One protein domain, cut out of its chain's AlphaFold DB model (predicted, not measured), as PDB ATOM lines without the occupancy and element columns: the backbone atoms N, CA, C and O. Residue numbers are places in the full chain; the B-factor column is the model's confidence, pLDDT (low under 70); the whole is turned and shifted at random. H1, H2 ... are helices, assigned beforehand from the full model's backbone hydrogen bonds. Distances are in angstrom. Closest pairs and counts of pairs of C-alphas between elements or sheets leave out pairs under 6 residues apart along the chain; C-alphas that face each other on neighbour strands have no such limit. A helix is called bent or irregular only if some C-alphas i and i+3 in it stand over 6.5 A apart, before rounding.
ATOM      1  N   ASN A  26      30.562 121.625  82.022       94.38
ATOM      2  CA  ASN A  26      30.466 122.857  81.237       94.38
ATOM      3  C   ASN A  26      30.758 124.094  82.095       94.38
ATOM      4  O   ASN A  26      31.495 124.989  81.681       94.38
ATOM      5  N   LYS A  27      30.227 124.113  83.319       94.44
ATOM      6  CA  LYS A  27      30.413 125.211  84.267       94.44
ATOM      7  C   LYS A  27      31.840 125.233  84.810       94.44
ATOM      8  O   LYS A  27      32.433 126.302  84.934       94.44
ATOM      9  N   GLN A  28      32.417 124.063  85.065       95.38
ATOM     10  CA  GLN A  28      33.815 123.912  85.455       95.38
ATOM     11  C   GLN A  28      34.752 124.464  84.373       95.38
ATOM     12  O   GLN A  28      35.624 125.281  84.668       95.38
ATOM     13  N   ARG A  29      34.534 124.088  83.108       95.88
ATOM     14  CA  ARG A  29      35.310 124.576  81.961       95.88
ATOM     15  C   ARG A  29      35.170 126.083  81.782       95.88
ATOM     16  O   ARG A  29      36.164 126.760  81.534       95.88
ATOM     17  N   GLU A  30      33.962 126.618  81.932       96.25
ATOM     18  CA  GLU A  30      33.720 128.056  81.842       96.25
ATOM     19  C   GLU A  30      34.471 128.824  82.937       96.25
ATOM     20  O   GLU A  30      35.137 129.819  82.648       96.25
ATOM     21  N   ILE A  31      34.420 128.350  84.184       95.12
ATOM     22  CA  ILE A  31      35.139 128.974  85.300       95.12
ATOM     23  C   ILE A  31      36.653 128.843  85.114       95.12
ATOM     24  O   ILE A  31      37.365 129.820  85.325       95.12
ATOM     25  N   ALA A  32      37.151 127.684  84.676       95.00
ATOM     26  CA  ALA A  32      38.568 127.492  84.376       95.00
ATOM     27  C   ALA A  32      39.035 128.443  83.262       95.00
ATOM     28  O   ALA A  32      40.059 129.110  83.400       95.00
ATOM     29  N   SER A  33      38.242 128.577  82.193       94.88
ATOM     30  CA  SER A  33      38.512 129.508  81.094       94.88
ATOM     31  C   SER A  33      38.547 130.960  81.578       94.88
ATOM     32  O   SER A  33      39.484 131.694  81.265       94.88
ATOM     33  N   LYS A  34      37.565 131.369  82.393       95.75
ATOM     34  CA  LYS A  34      37.520 132.703  83.010       95.75
ATOM     35  C   LYS A  34      38.709 132.943  83.942       95.75
ATOM     36  O   LYS A  34      39.277 134.027  83.912       95.75
ATOM     37  N   GLY A  35      39.107 131.944  84.728       94.88
ATOM     38  CA  GLY A  35      40.263 132.017  85.621       94.88
ATOM     39  C   GLY A  35      41.576 132.216  84.867       94.88
ATOM     40  O   GLY A  35      42.361 133.083  85.241       94.88
ATOM     41  N   GLY A  36      41.778 131.481  83.768       91.25
ATOM     42  CA  GLY A  36      42.948 131.650  82.902       91.25
ATOM     43  C   GLY A  36      43.016 133.046  82.280       91.25
ATOM     44  O   GLY A  36      44.040 133.715  82.385       91.25
ATOM     45  N   LYS A  37      41.903 133.532  81.714       90.81
ATOM     46  CA  LYS A  37      41.820 134.893  81.154       90.81
ATOM     47  C   LYS A  37      42.094 135.962  82.208       90.81
ATOM     48  O   LYS A  37      42.912 136.844  81.982       90.81
ATOM     49  N   ALA A  38      41.474 135.837  83.380       90.75
ATOM     50  CA  ALA A  38      41.669 136.775  84.475       90.75
ATOM     51  C   ALA A  38      43.118 136.794  84.987       90.75
ATOM     52  O   ALA A  38      43.592 137.843  85.409       90.75
ATOM     53  N   ALA A  39      43.832 135.663  84.974       91.19
ATOM     54  CA  ALA A  39      45.234 135.611  85.389       91.19
ATOM     55  C   ALA A  39      46.157 136.382  84.428       91.19
ATOM     56  O   ALA A  39      47.044 137.094  84.902       91.19
ATOM     57  N   HIS A  40      45.909 136.285  83.118       85.88
ATOM     58  CA  HIS A  40      46.580 137.092  82.092       85.88
ATOM     59  C   HIS A  40      46.216 138.577  82.211       85.88
ATOM     60  O   HIS A  40      47.094 139.421  82.350       85.88
ATOM     61  N   GLU A  41      44.922 138.907  82.298       87.12
ATOM     62  CA  GLU A  41      44.455 140.294  82.478       87.12
ATOM     63  C   GLU A  41      45.031 140.959  83.739       87.12
ATOM     64  O   GLU A  41      45.297 142.159  83.750       87.12
ATOM     65  N   ARG A  42      45.227 140.187  84.816       89.88
ATOM     66  CA  ARG A  42      45.799 140.664  86.086       89.88
ATOM     67  C   ARG A  42      47.331 140.636  86.122       89.88
ATOM     68  O   ARG A  42      47.891 141.022  87.145       89.88
ATOM     69  N   GLY A  43      48.002 140.153  85.072       85.75
ATOM     70  CA  GLY A  43      49.465 140.039  85.014       85.75
ATOM     71  C   GLY A  43      50.063 139.049  86.020       85.75
ATOM     72  O   GLY A  43      51.241 139.135  86.348       85.75
ATOM     73  N   SER A  44      49.250 138.132  86.557       89.00
ATOM     74  CA  SER A  44      49.738 137.047  87.417       89.00
ATOM     75  C   SER A  44      50.241 135.858  86.599       89.00
ATOM     76  O   SER A  44      50.970 135.024  87.137       89.00
ATOM     77  N   ALA A  45      49.796 135.736  85.347       85.44
ATOM     78  CA  ALA A  45      50.293 134.747  84.406       85.44
ATOM     79  C   ALA A  45      51.554 135.256  83.694       85.44
ATOM     80  O   ALA A  45      51.775 136.460  83.574       85.44
ATOM     81  N   HIS A  46      52.368 134.314  83.217       83.44
ATOM     82  CA  HIS A  46      53.492 134.611  82.336       83.44
ATOM     83  C   HIS A  46      52.966 135.004  80.955       83.44
ATOM     84  O   HIS A  46      52.209 134.249  80.341       83.44
ATOM     85  N   GLU A  47      53.365 136.179  80.480       84.00
ATOM     86  CA  GLU A  47      53.079 136.636  79.125       84.00
ATOM     87  C   GLU A  47      54.174 136.114  78.202       84.00
ATOM     88  O   GLU A  47      55.335 136.495  78.328       84.00
ATOM     89  N   PHE A  48      53.801 135.230  77.280       82.81
ATOM     90  CA  PHE A  48      54.729 134.760  76.265       82.81
ATOM     91  C   PHE A  48      54.860 135.830  75.192       82.81
ATOM     92  O   PHE A  48      53.892 136.146  74.493       82.81
ATOM     93  N   ASP A  49      56.065 136.357  75.023       89.69
ATOM     94  CA  ASP A  49      56.368 137.102  73.815       89.69
ATOM     95  C   ASP A  49      56.390 136.151  72.599       89.69
ATOM     96  O   ASP A  49      56.533 134.930  72.720       89.69
ATOM     97  N   SER A  50      56.205 136.702  71.399       90.38
ATOM     98  CA  SER A  50      56.142 135.903  70.170       90.38
ATOM     99  C   SER A  50      57.415 135.088  69.909       90.38
ATOM    100  O   SER A  50      57.327 134.001  69.332       90.38
ATOM    101  N   GLU A  51      58.588 135.589  70.304       90.69
ATOM    102  CA  GLU A  51      59.857 134.871  70.159       90.69
ATOM    103  C   GLU A  51      59.954 133.733  71.179       90.69
ATOM    104  O   GLU A  51      60.327 132.618  70.814       90.69
ATOM    105  N   GLU A  52      59.543 133.949  72.427       89.81
ATOM    106  CA  GLU A  52      59.521 132.915  73.461       89.81
ATOM    107  C   GLU A  52      58.519 131.802  73.138       89.81
ATOM    108  O   GLU A  52      58.861 130.618  73.220       89.81
ATOM    109  N   ALA A  53      57.311 132.151  72.689       91.81
ATOM    110  CA  ALA A  53      56.327 131.175  72.224       91.81
ATOM    111  C   ALA A  53      56.893 130.327  71.074       91.81
ATOM    112  O   ALA A  53      56.727 129.101  71.042       91.81
ATOM    113  N   ARG A  54      57.622 130.963  70.148       92.25
ATOM    114  CA  ARG A  54      58.292 130.282  69.036       92.25
ATOM    115  C   ARG A  54      59.437 129.394  69.515       92.25
ATOM    116  O   ARG A  54      59.556 128.272  69.029       92.25
ATOM    117  N   ALA A  55      60.250 129.851  70.461       93.25
ATOM    118  CA  ALA A  55      61.348 129.081  71.037       93.25
ATOM    119  C   ALA A  55      60.833 127.855  71.805       93.25
ATOM    120  O   ALA A  55      61.358 126.751  71.637       93.25
ATOM    121  N   ALA A  56      59.765 128.015  72.589       93.12
ATOM    122  CA  ALA A  56      59.095 126.923  73.284       93.12
ATOM    123  C   ALA A  56      58.497 125.913  72.291       93.12
ATOM    124  O   ALA A  56      58.718 124.707  72.429       93.12
ATOM    125  N   GLY A  57      57.815 126.398  71.248       92.31
ATOM    126  CA  GLY A  57      57.293 125.563  70.167       92.31
ATOM    127  C   GLY A  57      58.395 124.808  69.422       92.31
ATOM    128  O   GLY A  57      58.274 123.606  69.198       92.31
ATOM    129  N   HIS A  58      59.506 125.479  69.107       93.81
ATOM    130  CA  HIS A  58      60.673 124.865  68.479       93.81
ATOM    131  C   HIS A  58      61.272 123.773  69.368       93.81
ATOM    132  O   HIS A  58      61.495 122.663  68.899       93.81
ATOM    133  N   LYS A  59      61.478 124.049  70.660       95.06
ATOM    134  CA  LYS A  59      62.014 123.076  71.623       95.06
ATOM    135  C   LYS A  59      61.106 121.851  71.768       95.06
ATOM    136  O   LYS A  59      61.601 120.728  71.825       95.06
ATOM    137  N   GLY A  60      59.789 122.057  71.810       91.69
ATOM    138  CA  GLY A  60      58.813 120.966  71.826       91.69
ATOM    139  C   GLY A  60      58.847 120.150  70.533       91.69
ATOM    140  O   GLY A  60      58.922 118.924  70.578       91.69
ATOM    141  N   GLY A  61      58.872 120.826  69.384       89.81
ATOM    142  CA  GLY A  61      58.984 120.189  68.075       89.81
ATOM    143  C   GLY A  61      60.274 119.388  67.914       89.81
ATOM    144  O   GLY A  61      60.227 118.266  67.423       89.81
ATOM    145  N   GLU A  62      61.407 119.915  68.379       90.00
ATOM    146  CA  GLU A  62      62.706 119.234  68.371       90.00
ATOM    147  C   GLU A  62      62.707 117.985  69.261       90.00
ATOM    148  O   GLU A  62      63.302 116.970  68.908       90.00
ATOM    149  N   ALA A  63      62.026 118.026  70.410       88.06
ATOM    150  CA  ALA A  63      61.917 116.865  71.285       88.06
ATOM    151  C   ALA A  63      61.130 115.723  70.622       88.06
ATOM    152  O   ALA A  63      61.557 114.572  70.687       88.06
ATOM    153  N   VAL A  64      60.011 116.043  69.961       86.38
ATOM    154  CA  VAL A  64      59.146 115.048  69.303       86.38
ATOM    155  C   VAL A  64      59.738 114.577  67.967       86.38
ATOM    156  O   VAL A  64      59.572 113.420  67.596       86.38
ATOM    157  N   SER A  65      60.467 115.433  67.242       84.94
ATOM    158  CA  SER A  65      60.995 115.122  65.901       84.94
ATOM    159  C   SER A  65      62.181 114.160  65.879       84.94
ATOM    160  O   SER A  65      62.572 113.700  64.806       84.94
ATOM    161  N   ARG A  66      62.737 113.818  67.048       89.38
ATOM    162  CA  ARG A  66      63.793 112.802  67.182       89.38
ATOM    163  C   ARG A  66      63.320 111.414  66.761       89.38
ATOM    164  O   ARG A  66      64.129 110.637  66.257       89.38
ATOM    165  N   ASP A  67      62.035 111.116  66.937       90.94
ATOM    166  CA  ASP A  67      61.441 109.865  66.477       90.94
ATOM    167  C   ASP A  67      60.896 110.028  65.054       90.94
ATOM    168  O   ASP A  67      59.797 110.533  64.803       90.94
ATOM    169  N   ARG A  68      61.717 109.599  64.095       85.81
ATOM    170  CA  ARG A  68      61.382 109.653  62.672       85.81
ATOM    171  C   ARG A  68      60.234 108.711  62.312       85.81
ATOM    172  O   ARG A  68      59.457 109.052  61.418       85.81
ATOM    173  N   GLU A  69      60.133 107.551  62.957       88.62
ATOM    174  CA  GLU A  69      59.063 106.586  62.676       88.62
ATOM    175  C   GLU A  69      57.725 107.165  63.133       88.62
ATOM    176  O   GLU A  69      56.800 107.287  62.329       88.62
ATOM    177  N   HIS A  70      57.680 107.689  64.360       90.06
ATOM    178  CA  HIS A  70      56.513 108.386  64.895       90.06
ATOM    179  C   HIS A  70      56.076 109.574  64.023       90.06
ATOM    180  O   HIS A  70      54.890 109.725  63.718       90.06
ATOM    181  N   MET A  71      57.024 110.399  63.563       88.31
ATOM    182  CA  MET A  71      56.720 111.522  62.668       88.31
ATOM    183  C   MET A  71      56.181 111.071  61.307       88.31
ATOM    184  O   MET A  71      55.274 111.700  60.760       88.31
ATOM    185  N   SER A  72      56.708 109.970  60.769       88.31
ATOM    186  CA  SER A  72      56.242 109.395  59.503       88.31
ATOM    187  C   SER A  72      54.815 108.860  59.630       88.31
ATOM    188  O   SER A  72      53.997 109.061  58.732       88.31
ATOM    189  N   ASP A  73      54.487 108.239  60.763       88.69
ATOM    190  CA  ASP A  73      53.147 107.737  61.065       88.69
ATOM    191  C   ASP A  73      52.125 108.864  61.209       88.69
ATOM    192  O   ASP A  73      51.045 108.803  60.612       88.69
ATOM    193  N   ILE A  74      52.480 109.925  61.943       87.19
ATOM    194  CA  ILE A  74      51.645 111.126  62.070       87.19
ATOM    195  C   ILE A  74      51.429 111.769  60.698       87.19
ATOM    196  O   ILE A  74      50.290 112.076  60.341       87.19
ATOM    197  N   GLY A  75      52.499 111.957  59.919       87.00
ATOM    198  CA  GLY A  75      52.431 112.563  58.590       87.00
ATOM    199  C   GLY A  75      51.555 111.763  57.628       87.00
ATOM    200  O   GLY A  75      50.700 112.332  56.952       87.00
ATOM    201  N   ARG A  76      51.701 110.434  57.623       88.31
ATOM    202  CA  ARG A  76      50.859 109.520  56.842       88.31
ATOM    203  C   ARG A  76      49.390 109.624  57.242       88.31
ATOM    204  O   ARG A  76      48.559 109.869  56.374       88.31
ATOM    205  N   LYS A  77      49.073 109.540  58.536       87.75
ATOM    206  CA  LYS A  77      47.694 109.639  59.043       87.75
ATOM    207  C   LYS A  77      47.058 111.005  58.759       87.75
ATOM    208  O   LYS A  77      45.876 111.098  58.418       87.75
ATOM    209  N   GLY A  78      47.841 112.078  58.882       86.81
ATOM    210  CA  GLY A  78      47.426 113.432  58.516       86.81
ATOM    211  C   GLY A  78      47.165 113.570  57.014       86.81
ATOM    212  O   GLY A  78      46.174 114.183  56.614       86.81
ATOM    213  N   GLY A  79      47.998 112.940  56.184       83.06
ATOM    214  CA  GLY A  79      47.792 112.810  54.743       83.06
ATOM    215  C   GLY A  79      46.497 112.066  54.418       83.06
ATOM    216  O   GLY A  79      45.619 112.614  53.765       83.06
ATOM    217  N   GLU A  80      46.308 110.869  54.959       80.25
ATOM    218  CA  GLU A  80      45.096 110.060  54.760       80.25
ATOM    219  C   GLU A  80      43.806 110.810  55.135       80.25
ATOM    220  O   GLU A  80      42.784 110.654  54.475       80.25
ATOM    221  N   SER A  81      43.864 111.673  56.153       76.88
ATOM    222  CA  SER A  81      42.710 112.463  56.611       76.88
ATOM    223  C   SER A  81      42.444 113.717  55.766       76.88
ATOM    224  O   SER A  81      41.317 114.203  55.722       76.88
ATOM    225  N   SER A  82      43.475 114.270  55.122       72.44
ATOM    226  CA  SER A  82      43.388 115.501  54.316       72.44
ATOM    227  C   SER A  82      43.148 115.228  52.831       72.44
ATOM    228  O   SER A  82      42.587 116.067  52.126       72.44
ATOM    229  N   HIS A  83      43.520 114.042  52.352       63.22
ATOM    230  CA  HIS A  83      43.336 113.625  50.970       63.22
ATOM    231  C   HIS A  83      42.025 112.839  50.879       63.22
ATOM    232  O   HIS A  83      42.014 111.614  50.840       63.22
ATOM    233  N   GLY A  84      40.894 113.550  50.836       62.19
ATOM    234  CA  GLY A  84      39.549 112.979  50.653       62.19
ATOM    235  C   GLY A  84      39.286 112.359  49.269       62.19
ATOM    236  O   GLY A  84      38.149 112.376  48.803       62.19
ATOM    237  N   GLY A  85      40.321 111.864  48.583       62.50
ATOM    238  CA  GLY A  85      40.233 111.239  47.267       62.50
ATOM    239  C   GLY A  85      40.524 109.744  47.343       62.50
ATOM    240  O   GLY A  85      41.483 109.318  47.983       62.50
ATOM    241  N   THR A  86      39.696 108.936  46.683       63.50
ATOM    242  CA  THR A  86      39.877 107.480  46.626       63.50
ATOM    243  C   THR A  86      41.177 107.113  45.903       63.50
ATOM    244  O   THR A  86      41.672 107.871  45.067       63.50
ATOM    245  N   HIS A  87      41.736 105.933  46.199       61.41
ATOM    246  CA  HIS A  87      42.973 105.422  45.589       61.41
ATOM    247  C   HIS A  87      42.977 105.547  44.046       61.41
ATOM    248  O   HIS A  87      43.983 105.977  43.479       61.41
ATOM    249  N   GLU A  88      41.830 105.313  43.389       54.59
ATOM    250  CA  GLU A  88      41.590 105.554  41.953       54.59
ATOM    251  C   GLU A  88      41.929 106.979  41.469       54.59
ATOM    252  O   GLU A  88      42.449 107.166  40.366       54.59
ATOM    253  N   GLN A  89      41.631 108.012  42.259       60.16
ATOM    254  CA  GLN A  89      41.864 109.409  41.876       60.16
ATOM    255  C   GLN A  89      43.355 109.759  41.956       60.16
ATOM    256  O   GLN A  89      43.861 110.503  41.113       60.16
ATOM    257  N   HIS A  90      44.082 109.152  42.900       57.72
ATOM    258  CA  HIS A  90      45.521 109.352  43.064       57.72
ATOM    259  C   HIS A  90      46.335 108.659  41.957       57.72
ATOM    260  O   HIS A  90      47.298 109.234  41.445       57.72
ATOM    261  N   VAL A  91      45.920 107.466  41.506       62.34
ATOM    262  CA  VAL A  91      46.548 106.800  40.345       62.34
ATOM    263  C   VAL A  91      46.250 107.521  39.026       62.34
ATOM    264  O   VAL A  91      47.132 107.622  38.169       62.34
ATOM    265  N   LYS A  92      45.053 108.100  38.860       55.47
ATOM    266  CA  LYS A  92      44.702 108.883  37.664       55.47
ATOM    267  C   LYS A  92      45.454 110.219  37.594       55.47
ATOM    268  O   LYS A  92      45.940 110.580  36.528       55.47
ATOM    269  N   ALA A  93      45.626 110.914  38.721       58.50
ATOM    270  CA  ALA A  93      46.437 112.133  38.787       58.50
ATOM    271  C   ALA A  93      47.943 111.841  38.621       58.50
ATOM    272  O   ALA A  93      48.638 112.545  37.889       58.50
ATOM    273  N   GLY A  94      48.446 110.759  39.228       58.12
ATOM    274  CA  GLY A  94      49.847 110.344  39.103       58.12
ATOM    275  C   GLY A  94      50.242 109.871  37.697       58.12
ATOM    276  O   GLY A  94      51.388 110.047  37.293       58.12
ATOM    277  N   SER A  95      49.302 109.318  36.923       56.53
ATOM    278  CA  SER A  95      49.544 108.836  35.551       56.53
ATOM    279  C   SER A  95      49.537 109.934  34.478       56.53
ATOM    280  O   SER A  95      50.038 109.706  33.377       56.53
ATOM    281  N   GLN A  96      49.041 111.140  34.774       52.28
ATOM    282  CA  GLN A  96      49.110 112.282  33.848       52.28
ATOM    283  C   GLN A  96      50.461 113.020  33.880       52.28
ATOM    284  O   GLN A  96      50.742 113.803  32.978       52.28
ATOM    285  N   SER A  97      51.324 112.749  34.865       52.56
ATOM    286  CA  SER A  97      52.559 113.513  35.108       52.56
ATOM    287  C   SER A  97      53.785 113.080  34.276       52.56
ATOM    288  O   SER A  97      54.890 113.529  34.570       52.56
ATOM    289  N   HIS A  98      53.635 112.218  33.260       47.88
ATOM    290  CA  HIS A  98      54.773 111.590  32.556       47.88
ATOM    291  C   HIS A  98      54.706 111.623  31.015       47.88
ATOM    292  O   HIS A  98      55.293 110.764  30.368       47.88
ATOM    293  N   LYS A  99      53.993 112.573  30.394       52.03
ATOM    294  CA  LYS A  99      53.834 112.606  28.920       52.03
ATOM    295  C   LYS A  99      54.616 113.694  28.170       52.03
ATOM    296  O   LYS A  99      54.339 113.890  26.995       52.03
ATOM    297  N   ASN A 100      55.593 114.359  28.793       50.19
ATOM    298  CA  ASN A 100      56.316 115.470  28.152       50.19
ATOM    299  C   ASN A 100      57.846 115.300  28.090       50.19
ATOM    300  O   ASN A 100      58.542 116.304  28.131       50.19
ATOM    301  N   ASP A 101      58.381 114.084  27.940       46.16
ATOM    302  CA  ASP A 101      59.829 113.895  27.740       46.16
ATOM    303  C   ASP A 101      60.128 112.835  26.663       46.16
ATOM    304  O   ASP A 101      60.663 111.761  26.931       46.16
ATOM    305  N   GLU A 102      59.797 113.140  25.405       46.41
ATOM    306  CA  GLU A 102      60.398 112.476  24.238       46.41
ATOM    307  C   GLU A 102      61.707 113.183  23.844       46.41
ATOM    308  O   GLU A 102      61.803 113.761  22.767       46.41
ATOM    309  N   ASN A 103      62.727 113.165  24.709       48.94
ATOM    310  CA  ASN A 103      64.127 113.145  24.264       48.94
ATOM    311  C   ASN A 103      65.079 112.804  25.422       48.94
ATOM    312  O   ASN A 103      65.256 113.596  26.342       48.94
ATOM    313  N   GLY A 104      65.763 111.662  25.325       41.16
ATOM    314  CA  GLY A 104      66.981 111.402  26.096       41.16
ATOM    315  C   GLY A 104      66.863 110.316  27.160       41.16
ATOM    316  O   GLY A 104      66.760 110.585  28.351       41.16
ATOM    317  N   SER A 105      66.996 109.064  26.728       44.06
ATOM    318  CA  SER A 105      67.290 107.917  27.586       44.06
ATOM    319  C   SER A 105      68.505 108.175  28.484       44.06
ATOM    320  O   SER A 105      69.619 108.247  27.969       44.06
ATOM    321  N   ARG A 106      68.319 108.212  29.810       40.19
ATOM    322  CA  ARG A 106      69.301 107.777  30.825       40.19
ATOM    323  C   ARG A 106      68.570 107.305  32.084       40.19
ATOM    324  O   ARG A 106      67.780 108.023  32.682       40.19
ATOM    325  N   SER A 107      68.842 106.056  32.440       44.72
ATOM    326  CA  SER A 107      68.370 105.347  33.625       44.72
ATOM    327  C   SER A 107      68.777 106.024  34.938       44.72
ATOM    328  O   SER A 107      69.911 106.483  35.061       44.72
ATOM    329  N   GLY A 108      67.909 105.948  35.948       39.47
ATOM    330  CA  GLY A 108      68.215 106.294  37.340       39.47
ATOM    331  C   GLY A 108      66.933 106.697  38.064       39.47
ATOM    332  O   GLY A 108      66.543 107.852  38.041       39.47
ATOM    333  N   SER A 109      66.098 105.733  38.445       44.28
ATOM    334  CA  SER A 109      66.071 105.189  39.808       44.28
ATOM    335  C   SER A 109      65.690 106.237  40.864       44.28
ATOM    336  O   SER A 109      66.485 107.094  41.222       44.28
ATOM    337  N   GLN A 110      64.432 106.122  41.305       49.00
ATOM    338  CA  GLN A 110      63.882 106.460  42.621       49.00
ATOM    339  C   GLN A 110      64.448 107.690  43.366       49.00
ATOM    340  O   GLN A 110      65.551 107.648  43.892       49.00
ATOM    341  N   ASN A 111      63.612 108.724  43.556       41.38
ATOM    342  CA  ASN A 111      63.163 109.178  44.890       41.38
ATOM    343  C   ASN A 111      62.358 110.485  44.795       41.38
ATOM    344  O   ASN A 111      62.895 111.577  44.625       41.38
ATOM    345  N   ARG A 112      61.035 110.365  44.955       48.28
ATOM    346  CA  ARG A 112      60.165 111.479  45.349       48.28
ATOM    347  C   ARG A 112      60.453 111.789  46.816       48.28
ATOM    348  O   ARG A 112      60.056 111.029  47.690       48.28
ATOM    349  N   GLY A 113      61.154 112.883  47.055       46.03
ATOM    350  CA  GLY A 113      61.490 113.371  48.387       46.03
ATOM    351  C   GLY A 113      62.758 114.199  48.290       46.03
ATOM    352  O   GLY A 113      63.851 113.639  48.292       46.03
ATOM    353  N   GLY A 114      62.613 115.516  48.134       48.47
ATOM    354  CA  GLY A 114      63.755 116.425  48.216       48.47
ATOM    355  C   GLY A 114      64.473 116.234  49.554       48.47
ATOM    356  O   GLY A 114      63.826 116.028  50.582       48.47
ATOM    357  N   SER A 115      65.806 116.253  49.534       53.50
ATOM    358  CA  SER A 115      66.632 116.111  50.741       53.50
ATOM    359  C   SER A 115      66.274 117.189  51.775       53.50
ATOM    360  O   SER A 115      65.916 118.310  51.407       53.50
ATOM    361  N   SER A 116      66.421 116.885  53.069       53.03
ATOM    362  CA  SER A 116      66.241 117.845  54.169       53.03
ATOM    363  C   SER A 116      67.061 119.134  53.992       53.03
ATOM    364  O   SER A 116      66.629 120.191  54.449       53.03
ATOM    365  N   GLU A 117      68.189 119.078  53.270       42.84
ATOM    366  CA  GLU A 117      68.967 120.260  52.865       42.84
ATOM    367  C   GLU A 117      68.160 121.237  51.986       42.84
ATOM    368  O   GLU A 117      68.210 122.447  52.195       42.84
ATOM    369  N   GLN A 118      67.380 120.728  51.025       54.16
ATOM    370  CA  GLN A 118      66.659 121.549  50.043       54.16
ATOM    371  C   GLN A 118      65.475 122.300  50.673       54.16
ATOM    372  O   GLN A 118      65.182 123.432  50.291       54.16
ATOM    373  N   HIS A 119      64.829 121.716  51.690       47.62
ATOM    374  CA  HIS A 119      63.805 122.409  52.483       47.62
ATOM    375  C   HIS A 119      64.409 123.481  53.405       47.62
ATOM    376  O   HIS A 119      63.826 124.556  53.566       47.62
ATOM    377  N   ALA A 120      65.585 123.219  53.988       53.44
ATOM    378  CA  ALA A 120      66.278 124.180  54.843       53.44
ATOM    379  C   ALA A 120      66.760 125.421  54.067       53.44
ATOM    380  O   ALA A 120      66.834 126.505  54.644       53.44
ATOM    381  N   GLU A 121      67.063 125.286  52.773       46.53
ATOM    382  CA  GLU A 121      67.453 126.396  51.893       46.53
ATOM    383  C   GLU A 121      66.253 127.274  51.491       46.53
ATOM    384  O   GLU A 121      66.327 128.503  51.576       46.53
ATOM    385  N   ALA A 122      65.103 126.667  51.175       53.56
ATOM    386  CA  ALA A 122      63.873 127.394  50.845       53.56
ATOM    387  C   ALA A 122      63.337 128.241  52.022       53.56
ATOM    388  O   ALA A 122      62.798 129.328  51.814       53.56
ATOM    389  N   GLY A 123      63.549 127.800  53.269       54.97
ATOM    390  CA  GLY A 123      63.202 128.578  54.467       54.97
ATOM    391  C   GLY A 123      64.095 129.804  54.708       54.97
ATOM    392  O   GLY A 123      63.656 130.775  55.323       54.97
ATOM    393  N   ARG A 124      65.336 129.808  54.198       55.50
ATOM    394  CA  ARG A 124      66.299 130.911  54.398       55.50
ATOM    395  C   ARG A 124      66.076 132.093  53.450       55.50
ATOM    396  O   ARG A 124      66.513 133.201  53.754       55.50
ATOM    397  N   GLN A 125      65.400 131.893  52.317       54.06
ATOM    398  CA  GLN A 125      65.211 132.937  51.299       54.06
ATOM    399  C   GLN A 125      64.027 133.891  51.565       54.06
ATOM    400  O   GLN A 125      63.956 134.950  50.945       54.06
ATOM    401  N   SER A 126      63.142 133.592  52.524       52.72
ATOM    402  CA  SER A 126      61.912 134.369  52.780       52.72
ATOM    403  C   SER A 126      62.112 135.747  53.448       52.72
ATOM    404  O   SER A 126      61.131 136.458  53.658       52.72
TER     405      SER A 126
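What this domain is: This is residues 26 to 126 of the 130 residues of an uncharacterized protein of Nitrosospira sp. Nsp44 (UniProt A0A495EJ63). Five separate helices are strung along an open zigzag chain with no shared core: H1 lies at one end, H2 and H3 turn a corner in the middle, H4 follows, and a long loop, residues 96 to 115, swings out and folds back to H5. No helix touches another. The printed part has 101 residues, with H1 to H5 in that order and no named strand, an all-helix class. It is extended, with a radius of gyration of the C-alphas of 23.2 A and spans of 70 by 35 by 26 A.

How they stand to each other: H2, residues 50 to 65, and H3, residues 68 to 82, are close but not clearly touching; their closest C-alphas, of Ser 65 and Met 71, are 6.5 A apart. Their lines are about perpendicular, only just, at 72 degrees. H1, residues 26 to 41, is apart from H2. H4, residues 87 to 95, is apart from H3. H5, residues 116 to 126, is apart from H2 and H3. Every O i to N i+4 pair is within hydrogen-bond range in H1, H2, H3 and H4; in H5, 4 of 7 are.

Where its parts are: H2 is 21.8 A long from first to last C-alpha, beginning at C-alpha 50 (56.142, 135.903, 70.170). H1 is 22.4 A long and begins at C-alpha 26 (30.466, 122.857, 81.237). H3 is 20.7 A long, H4 12.5 A and H5 17.1 A, ending at C-alpha 126 (61.912, 134.369, 52.780). H5 is neither bent nor irregular, but only just: C-alphas 123 and 126 are 6.2 A apart.

The domain as a whole: The two C-alphas farthest apart, of Arg 42 and Ser 105, are 70.4 A apart. The printed part has no cut. The link from H4 to H5 is long, with 20 residues. The mean pLDDT of the printed part is 73.0, and residues 83 to 126 are under 70.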